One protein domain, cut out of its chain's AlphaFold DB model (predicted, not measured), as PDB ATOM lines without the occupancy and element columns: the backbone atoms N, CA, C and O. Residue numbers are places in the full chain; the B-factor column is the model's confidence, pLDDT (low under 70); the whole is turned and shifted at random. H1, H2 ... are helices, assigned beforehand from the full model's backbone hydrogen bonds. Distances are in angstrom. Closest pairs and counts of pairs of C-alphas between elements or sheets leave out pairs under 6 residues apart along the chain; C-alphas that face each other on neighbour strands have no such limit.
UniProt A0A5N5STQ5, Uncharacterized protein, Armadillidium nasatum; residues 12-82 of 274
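Overview. This is residues 12 to 82 of the 274 residues of an uncharacterized protein of Armadillidium nasatum (UniProt A0A5N5STQ5). Three short helices, H1, H2 and H3, follow one another along one side; a long loop, residues 32 to 52, folds back to a helical hairpin, H4 and H5, with H1 packed on H4. Printed are 71 residues with five named helices in that order, all helix. It is compact, radius of gyration of the C-alphas 11.1 A, spans 30 by 27 by 20 A.

Along the chain. Find C-alpha 12 at (33.948, 27.743, 4.026); H1 runs 12.1 A to residue 20. Then come H2, residues 22 to 26, H3, 28 to 31, H4, 53 to 65, 18.2 A long, and H5, 71 to 77, ending at (22.098, 36.684, 10.302).

Arrangement. H1 touches H4 at a steep tilt of 57 degrees; their closest C-alphas, Val 15 and Ile 59, are 5.8 A apart. H4, with residues 56 to 60 alone, touches H5, opposite ways; see C-alphas 56 and 77, the closest, 5.2 A apart. H3 is near H5. Every O i to N i+4 pair is within hydrogen-bond range in H1, H2, H4 and H5; H3 is too short.

Size, cuts and confidence. The farthest C-alphas, Asp 12 and Asn 34, are 31.7 A apart. The printed part has no cut; the H3 to H4 link is long. Residues 13 to 14 and 33 to 35 have pLDDT under 70.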
ATOM      1  N   ASP A  12      33.901  27.031   5.310       70.44
ATOM      2  CA  ASP A  12      33.948  27.743   4.026       70.44
ATOM      3  C   ASP A  12      33.135  27.013   2.941       70.44
ATOM      4  O   ASP A  12      32.334  27.644   2.254       70.44
ATOM      5  N   ILE A  13      33.229  25.679   2.858       68.94
ATOM      6  CA  ILE A  13      32.417  24.861   1.931       68.94
ATOM      7  C   ILE A  13      30.924  24.940   2.288       68.94
ATOM      8  O   ILE A  13      30.056  25.019   1.413       68.94
ATOM      9  N   LEU A  14      30.600  24.916   3.584       68.88
ATOM     10  CA  LEU A  14      29.228  25.080   4.065       68.88
ATOM     11  C   LEU A  14      28.704  26.491   3.780       68.88
ATOM     12  O   LEU A  14      27.572  26.631   3.329       68.88
ATOM     13  N   VAL A  15      29.518  27.526   3.992       76.12
ATOM     14  CA  VAL A  15      29.147  28.924   3.733       76.12
ATOM     15  C   VAL A  15      28.901  29.150   2.252       76.12
ATOM     16  O   VAL A  15      27.890  29.754   1.909       76.12
ATOM     17  N   GLU A  16      29.760  28.637   1.373       71.00
ATOM     18  CA  GLU A  16      29.583  28.782  -0.069       71.00
ATOM     19  C   GLU A  16      28.275  28.127  -0.541       71.00
ATOM     20  O   GLU A  16      27.513  28.717  -1.311       71.00
ATOM     21  N   ASN A  17      27.954  26.939  -0.018       78.12
ATOM     22  CA  ASN A  17      26.682  26.276  -0.301       78.12
ATOM     23  C   ASN A  17      25.481  27.056   0.243       78.12
ATOM     24  O   ASN A  17      24.513  27.258  -0.493       78.12
ATOM     25  N   VAL A  18      25.542  27.508   1.501       78.38
ATOM     26  CA  VAL A  18      24.473  28.298   2.128       78.38
ATOM     27  C   VAL A  18      24.253  29.585   1.350       78.38
ATOM     28  O   VAL A  18      23.118  29.888   1.006       78.38
ATOM     29  N   ALA A  19      25.314  30.315   1.013       71.12
ATOM     30  CA  ALA A  19      25.221  31.603   0.348       71.12
ATOM     31  C   ALA A  19      24.684  31.492  -1.088       71.12
ATOM     32  O   ALA A  19      23.776  32.236  -1.451       71.12
ATOM     33  N   ARG A  20      25.151  30.515  -1.884       74.25
ATOM     34  CA  ARG A  20      24.648  30.280  -3.257       74.25
ATOM     35  C   ARG A  20      23.164  29.911  -3.299       74.25
ATOM     36  O   ARG A  20      22.500  30.104  -4.314       74.25
ATOM     37  N   LYS A  21      22.648  29.350  -2.208       83.00
ATOM     38  CA  LYS A  21      21.278  28.841  -2.089       83.00
ATOM     39  C   LYS A  21      20.444  29.619  -1.073       83.00
ATOM     40  O   LYS A  21      19.329  29.189  -0.762       83.00
ATOM     41  N   ILE A  22      20.962  30.749  -0.578       83.19
ATOM     42  CA  ILE A  22      20.420  31.419   0.604       83.19
ATOM     43  C   ILE A  22      18.983  31.855   0.360       83.19
ATOM     44  O   ILE A  22      18.105  31.503   1.134       83.19
ATOM     45  N   ASP A  23      18.714  32.503  -0.771       80.75
ATOM     46  CA  ASP A  23      17.385  33.010  -1.114       80.75
ATOM     47  C   ASP A  23      16.358  31.885  -1.347       80.75
ATOM     48  O   ASP A  23      15.183  32.034  -1.014       80.75
ATOM     49  N   ILE A  24      16.791  30.749  -1.904       80.19
ATOM     50  CA  ILE A  24      15.897  29.686  -2.392       80.19
ATOM     51  C   ILE A  24      15.493  28.732  -1.265       80.19
ATOM     52  O   ILE A  24      14.318  28.387  -1.128       80.19
ATOM     53  N   TYR A  25      16.465  28.289  -0.470       80.00
ATOM     54  CA  TYR A  25      16.254  27.235   0.524       80.00
ATOM     55  C   TYR A  25      16.230  27.794   1.942       80.00
ATOM     56  O   TYR A  25      15.312  27.506   2.708       80.00
ATOM     57  N   TYR A  26      17.194  28.651   2.269       82.12
ATOM     58  CA  TYR A  26      17.411  29.108   3.639       82.12
ATOM     59  C   TYR A  26      16.529  30.298   4.024       82.12
ATOM     60  O   TYR A  26      16.117  30.414   5.177       82.12
ATOM     61  N   MET A  27      16.198  31.167   3.065       85.25
ATOM     62  CA  MET A  27      15.351  32.337   3.284       85.25
ATOM     63  C   MET A  27      13.859  32.025   3.188       85.25
ATOM     64  O   MET A  27      13.046  32.775   3.734       85.25
ATOM     65  N   LYS A  28      13.489  30.905   2.551       83.31
ATOM     66  CA  LYS A  28      12.096  30.500   2.321       83.31
ATOM     67  C   LYS A  28      11.228  30.582   3.588       83.31
ATOM     68  O   LYS A  28      10.205  31.258   3.516       83.31
ATOM     69  N   PRO A  29      11.629  30.048   4.763       81.31
ATOM     70  CA  PRO A  29      10.804  30.117   5.976       81.31
ATOM     71  C   PRO A  29      10.522  31.545   6.467       81.31
ATOM     72  O   PRO A  29       9.502  31.787   7.110       81.31
ATOM     73  N   TYR A  30      11.417  32.490   6.171       83.06
ATOM     74  CA  TYR A  30      11.303  33.885   6.601       83.06
ATOM     75  C   TYR A  30      10.524  34.755   5.609       83.06
ATOM     76  O   TYR A  30       9.997  35.790   6.001       83.06
ATOM     77  N   VAL A  31      10.472  34.352   4.335       78.94
ATOM     78  CA  VAL A  31       9.773  35.082   3.265       78.94
ATOM     79  C   VAL A  31       8.347  34.567   3.073       78.94
ATOM     80  O   VAL A  31       7.442  35.360   2.839       78.94
ATOM     81  N   SER A  32       8.128  33.250   3.170       74.12
ATOM     82  CA  SER A  32       6.822  32.625   2.913       74.12
ATOM     83  C   SER A  32       5.978  32.398   4.167       74.12
ATOM     84  O   SER A  32       4.810  32.033   4.056       74.12
ATOM     85  N   GLY A  33       6.561  32.519   5.359       61.12
ATOM     86  CA  GLY A  33       5.834  32.347   6.612       61.12
ATOM     87  C   GLY A  33       5.170  33.645   7.063       61.12
ATOM     88  O   GLY A  33       5.738  34.720   6.900       61.12
ATOM     89  N   ASN A  34       4.023  33.554   7.742       56.47
ATOM     90  CA  ASN A  34       3.384  34.683   8.447       56.47
ATOM     91  C   ASN A  34       4.215  35.199   9.652       56.47
ATOM     92  O   ASN A  34       3.686  35.835  10.564       56.47
ATOM     93  N   PHE A  35       5.516  34.905   9.703       64.38
ATOM     94  CA  PHE A  35       6.401  35.291  10.789       64.38
ATOM     95  C   PHE A  35       6.907  36.712  10.566       64.38
ATOM     96  O   PHE A  35       7.648  37.000   9.628       64.38
ATOM     97  N   ARG A  36       6.549  37.617  11.477       74.31
ATOM     98  CA  ARG A  36       7.064  38.983  11.459       74.31
ATOM     99  C   ARG A  36       8.495  38.991  11.997       74.31
ATOM    100  O   ARG A  36       8.707  38.862  13.201       74.31
ATOM    101  N   LEU A  37       9.478  39.140  11.110       84.25
ATOM    102  CA  LEU A  37      10.868  39.329  11.524       84.25
ATOM    103  C   LEU A  37      11.004  40.601  12.376       84.25
ATOM    104  O   LEU A  37      10.462  41.656  12.037       84.25
ATOM    105  N   SER A  38      11.758  40.505  13.472       84.06
ATOM    106  CA  SER A  38      12.055  41.641  14.345       84.06
ATOM    107  C   SER A  38      13.303  42.388  13.876       84.06
ATOM    108  O   SER A  38      14.292  41.786  13.457       84.06
ATOM    109  N   LEU A  39      13.284  43.718  13.989       84.50
ATOM    110  CA  LEU A  39      14.471  44.549  13.769       84.50
ATOM    111  C   LEU A  39      15.442  44.498  14.959       84.50
ATOM    112  O   LEU A  39      16.620  44.789  14.798       84.50
ATOM    113  N   GLU A  40      14.964  44.099  16.136       86.81
ATOM    114  CA  GLU A  40      15.715  44.163  17.396       86.81
ATOM    115  C   GLU A  40      16.274  42.801  17.806       86.81
ATOM    116  O   GLU A  40      17.363  42.719  18.363       86.81
ATOM    117  N   VAL A  41      15.557  41.722  17.484       85.81
ATOM    118  CA  VAL A  41      15.888  40.370  17.944       85.81
ATOM    119  C   VAL A  41      16.165  39.469  16.745       85.81
ATOM    120  O   VAL A  41      15.359  39.401  15.814       85.81
ATOM    121  N   LYS A  42      17.304  38.766  16.773       86.75
ATOM    122  CA  LYS A  42      17.614  37.710  15.799       86.75
ATOM    123  C   LYS A  42      16.539  36.613  15.899       86.75
ATOM    124  O   LYS A  42      16.206  36.211  17.017       86.75
ATOM    125  N   PRO A  43      15.971  36.127  14.779       87.50
ATOM    126  CA  PRO A  43      15.000  35.039  14.831       87.50
ATOM    127  C   PRO A  43      15.605  33.801  15.504       87.50
ATOM    128  O   PRO A  43      16.812  33.585  15.447       87.50
ATOM    129  N   LYS A  44      14.748  32.987  16.131       86.75
ATOM    130  CA  LYS A  44      15.111  31.708  16.774       86.75
ATOM    131  C   LYS A  44      14.624  30.481  15.992       86.75
ATOM    132  O   LYS A  44      14.667  29.372  16.502       86.75
ATOM    133  N   PHE A  45      14.119  30.682  14.779       81.94
ATOM    134  CA  PHE A  45      13.551  29.639  13.924       81.94
ATOM    135  C   PHE A  45      14.221  29.657  12.550       81.94
ATOM    136  O   PHE A  45      14.702  30.706  12.122       81.94
ATOM    137  N   GLY A  46      14.216  28.523  11.848       81.75
ATOM    138  CA  GLY A  46      14.878  28.355  10.551       81.75
ATOM    139  C   GLY A  46      16.389  28.125  10.667       81.75
ATOM    140  O   GLY A  46      17.010  28.430  11.683       81.75
ATOM    141  N   GLU A  47      16.984  27.561   9.620       83.06
ATOM    142  CA  GLU A  47      18.367  27.064   9.655       83.06
ATOM    143  C   GLU A  47      19.395  28.177   9.917       83.06
ATOM    144  O   GLU A  47      20.324  27.996  10.702       83.06
ATOM    145  N   LEU A  48      19.184  29.369   9.351       84.81
ATOM    146  CA  LEU A  48      20.095  30.507   9.531       84.81
ATOM    147  C   LEU A  48      20.028  31.131  10.931       84.81
ATOM    148  O   LEU A  48      21.012  31.695  11.413       84.81
ATOM    149  N   ALA A  49      18.886  31.025  11.615       81.50
ATOM    150  CA  ALA A  49      18.760  31.485  12.996       81.50
ATOM    151  C   ALA A  49      19.676  30.703  13.941       81.50
ATOM    152  O   ALA A  49      20.218  31.275  14.887       81.50
ATOM    153  N   MET A  50      19.854  29.409  13.661       80.88
ATOM    154  CA  MET A  50      20.669  28.491  14.455       80.88
ATOM    155  C   MET A  50      22.170  28.649  14.190       80.88
ATOM    156  O   MET A  50      22.983  28.119  14.947       80.88
ATOM    157  N   CYS A  51      22.566  29.398  13.155       84.56
ATOM    158  CA  CYS A  51      23.971  29.703  12.920       84.56
ATOM    159  C   CYS A  51      24.555  30.483  14.103       84.56
ATOM    160  O   CYS A  51      24.006  31.502  14.537       84.56
ATOM    161  N   ASN A  52      25.710  30.034  14.594       84.56
ATOM    162  CA  ASN A  52      26.492  30.805  15.554       84.56
ATOM    163  C   ASN A  52      27.060  32.084  14.905       84.56
ATOM    164  O   ASN A  52      27.086  32.221  13.678       84.56
ATOM    165  N   ALA A  53      27.556  33.007  15.732       83.88
ATOM    166  CA  ALA A  53      28.062  34.303  15.277       83.88
ATOM    167  C   ALA A  53      29.185  34.189  14.225       83.88
ATOM    168  O   ALA A  53      29.216  34.977  13.283       83.88
ATOM    169  N   LYS A  54      30.068  33.183  14.332       83.88
ATOM    170  CA  LYS A  54      31.171  32.966  13.380       83.88
ATOM    171  C   LYS A  54      30.649  32.601  11.988       83.88
ATOM    172  O   LYS A  54      31.090  33.184  11.003       83.88
ATOM    173  N   VAL A  55      29.694  31.674  11.909       84.44
ATOM    174  CA  VAL A  55      29.079  31.259  10.638       84.44
ATOM    175  C   VAL A  55      28.237  32.395  10.053       84.44
ATOM    176  O   VAL A  55      28.392  32.715   8.879       84.44
ATOM    177  N   SER A  56      27.421  33.068  10.874       87.19
ATOM    178  CA  SER A  56      26.663  34.260  10.463       87.19
ATOM    179  C   SER A  56      27.564  35.330   9.844       87.19
ATOM    180  O   SER A  56      27.258  35.842   8.769       87.19
ATOM    181  N   LYS A  57      28.685  35.651  10.506       87.50
ATOM    182  CA  LYS A  57      29.656  36.633  10.015       87.50
ATOM    183  C   LYS A  57      30.216  36.219   8.656       87.50
ATOM    184  O   LYS A  57      30.223  37.036   7.744       87.50
ATOM    185  N   ARG A  58      30.610  34.952   8.501       86.56
ATOM    186  CA  ARG A  58      31.194  34.439   7.254       86.56
ATOM    187  C   ARG A  58      30.201  34.451   6.087       86.56
ATOM    188  O   ARG A  58      30.577  34.787   4.971       86.56
ATOM    189  N   ILE A  59      28.922  34.162   6.345       88.00
ATOM    190  CA  ILE A  59      27.860  34.305   5.335       88.00
ATOM    191  C   ILE A  59      27.687  35.780   4.945       88.00
ATOM    192  O   ILE A  59      27.567  36.086   3.765       88.00
ATOM    193  N   ILE A  60      27.688  36.704   5.913       89.25
ATOM    194  CA  ILE A  60      27.588  38.145   5.633       89.25
ATOM    195  C   ILE A  60      28.790  38.637   4.814       89.25
ATOM    196  O   ILE A  60      28.580  39.372   3.854       89.25
ATOM    197  N   GLU A  61      30.013  38.223   5.164       87.06
ATOM    198  CA  GLU A  61      31.245  38.491   4.400       87.06
ATOM    199  C   GLU A  61      31.083  38.066   2.943       87.06
ATOM    200  O   GLU A  61      31.169  38.907   2.050       87.06
ATOM    201  N   TYR A  62      30.726  36.803   2.713       86.25
ATOM    202  CA  TYR A  62      30.522  36.286   1.365       86.25
ATOM    203  C   TYR A  62      29.436  37.064   0.610       86.25
ATOM    204  O   TYR A  62      29.620  37.432  -0.543       86.25
ATOM    205  N   LEU A  63      28.302  37.372   1.247       86.50
ATOM    206  CA  LEU A  63      27.223  38.133   0.604       86.50
ATOM    207  C   LEU A  63      27.619  39.577   0.271       86.50
ATOM    208  O   LEU A  63      27.006  40.172  -0.612       86.50
ATOM    209  N   ILE A  64      28.584  40.160   0.983       85.44
ATOM    210  CA  ILE A  64      29.162  41.466   0.647       85.44
ATOM    211  C   ILE A  64      30.118  41.314  -0.538       85.44
ATOM    212  O   ILE A  64      30.002  42.082  -1.489       85.44
ATOM    213  N   GLU A  65      30.995  40.308  -0.515       82.56
ATOM    214  CA  GLU A  65      31.933  39.988  -1.603       82.56
ATOM    215  C   GLU A  65      31.210  39.673  -2.922       82.56
ATOM    216  O   GLU A  65      31.652  40.101  -3.985       82.56
ATOM    217  N   THR A  66      30.071  38.976  -2.860       81.00
ATOM    218  CA  THR A  66      29.215  38.667  -4.017       81.00
ATOM    219  C   THR A  66      28.058  39.644  -4.201       81.00
ATOM    220  O   THR A  66      27.152  39.378  -4.993       81.00
ATOM    221  N   GLU A  67      28.030  40.741  -3.438       80.69
ATOM    222  CA  GLU A  67      27.094  41.867  -3.616       80.69
ATOM    223  C   GLU A  67      25.613  41.478  -3.545       80.69
ATOM    224  O   GLU A  67      24.717  42.125  -4.085       80.69
ATOM    225  N   SER A  68      25.356  40.380  -2.851       83.38
ATOM    226  CA  SER A  68      24.056  39.737  -2.723       83.38
ATOM    227  C   SER A  68      23.413  40.027  -1.364       83.38
ATOM    228  O   SER A  68      22.334  39.516  -1.053       83.38
ATOM    229  N   LEU A  69      24.061  40.832  -0.511       86.31
ATOM    230  CA  LEU A  69      23.538  41.172   0.805       86.31
ATOM    231  C   LEU A  69      22.273  42.040   0.693       86.31
ATOM    232  O   LEU A  69      22.294  43.172   0.217       86.31
ATOM    233  N   LYS A  70      21.160  41.519   1.215       87.19
ATOM    234  CA  LYS A  70      19.868  42.204   1.313       87.19
ATOM    235  C   LYS A  70      19.562  42.539   2.776       87.19
ATOM    236  O   LYS A  70      20.018  41.826   3.673       87.19
ATOM    237  N   PRO A  71      18.717  43.547   3.062       87.12
ATOM    238  CA  PRO A  71      18.321  43.881   4.433       87.12
ATOM    239  C   PRO A  71      17.740  42.696   5.215       87.12
ATOM    240  O   PRO A  71      18.014  42.545   6.402       87.12
ATOM    241  N   ILE A  72      16.994  41.811   4.548       88.12
ATOM    242  CA  ILE A  72      16.436  40.611   5.179       88.12
ATOM    243  C   ILE A  72      17.527  39.628   5.640       88.12
ATOM    244  O   ILE A  72      17.381  39.013   6.693       88.12
ATOM    245  N   HIS A  73      18.662  39.543   4.931       90.69
ATOM    246  CA  HIS A  73      19.810  38.744   5.369       90.69
ATOM    247  C   HIS A  73      20.352  39.277   6.694       90.69
ATOM    248  O   HIS A  73      20.587  38.500   7.613       90.69
ATOM    249  N   LEU A  74      20.457  40.602   6.847       91.38
ATOM    250  CA  LEU A  74      20.839  41.218   8.120       91.38
ATOM    251  C   LEU A  74      19.803  40.933   9.214       91.38
ATOM    252  O   LEU A  74      20.177  40.600  10.332       91.38
ATOM    253  N   MET A  75      18.505  40.973   8.905       90.25
ATOM    254  CA  MET A  75      17.466  40.641   9.889       90.25
ATOM    255  C   MET A  75      17.557  39.200  10.408       90.25
ATOM    256  O   MET A  75      17.137  38.944  11.536       90.25
ATOM    257  N   VAL A  76      18.138  38.274   9.648       90.69
ATOM    258  CA  VAL A  76      18.272  36.866  10.047       90.69
ATOM    259  C   VAL A  76      19.653  36.546  10.621       90.69
ATOM    260  O   VAL A  76      19.752  35.842  11.623       90.69
ATOM    261  N   LEU A  77      20.717  37.073  10.016       90.62
ATOM    262  CA  LEU A  77      22.098  36.684  10.302       90.62
ATOM    263  C   LEU A  77      22.798  37.611  11.292       90.62
ATOM    264  O   LEU A  77      23.663  37.130  12.026       90.62
ATOM    265  N   LEU A  78      22.455  38.905  11.301       91.06
ATOM    266  CA  LEU A  78      23.179  39.913  12.073       91.06
ATOM    267  C   LEU A  78      22.990  39.663  13.567       91.06
ATOM    268  O   LEU A  78      21.858  39.618  14.059       91.06
ATOM    269  N   ASP A  79      24.111  39.519  14.258       88.00
ATOM    270  CA  ASP A  79      24.198  39.320  15.697       88.00
ATOM    271  C   ASP A  79      24.415  40.669  16.408       88.00
ATOM    272  O   ASP A  79      25.023  41.582  15.846       88.00
ATOM    273  N   ASN A  80      23.911  40.824  17.635       87.88
ATOM    274  CA  ASN A  80      24.002  42.091  18.374       87.88
ATOM    275  C   ASN A  80      25.441  42.444  18.796       87.88
ATOM    276  O   ASN A  80      25.719  43.612  19.071       87.88
ATOM    277  N   SER A  81      26.344  41.459  18.813       87.00
ATOM    278  CA  SER A  81      27.769  41.623  19.113       87.00
ATOM    279  C   SER A  81      28.590  42.215  17.961       87.00
ATOM    280  O   SER A  81      29.735  42.613  18.168       87.00
ATOM    281  N   VAL A  82      28.031  42.294  16.748       88.94
ATOM    282  CA  VAL A  82      28.740  42.814  15.570       88.94
ATOM    283  C   VAL A  82      28.982  44.318  15.708       88.94
ATOM    284  O   VAL A  82      28.039  45.094  15.865       88.94
TER     285      VAL A  82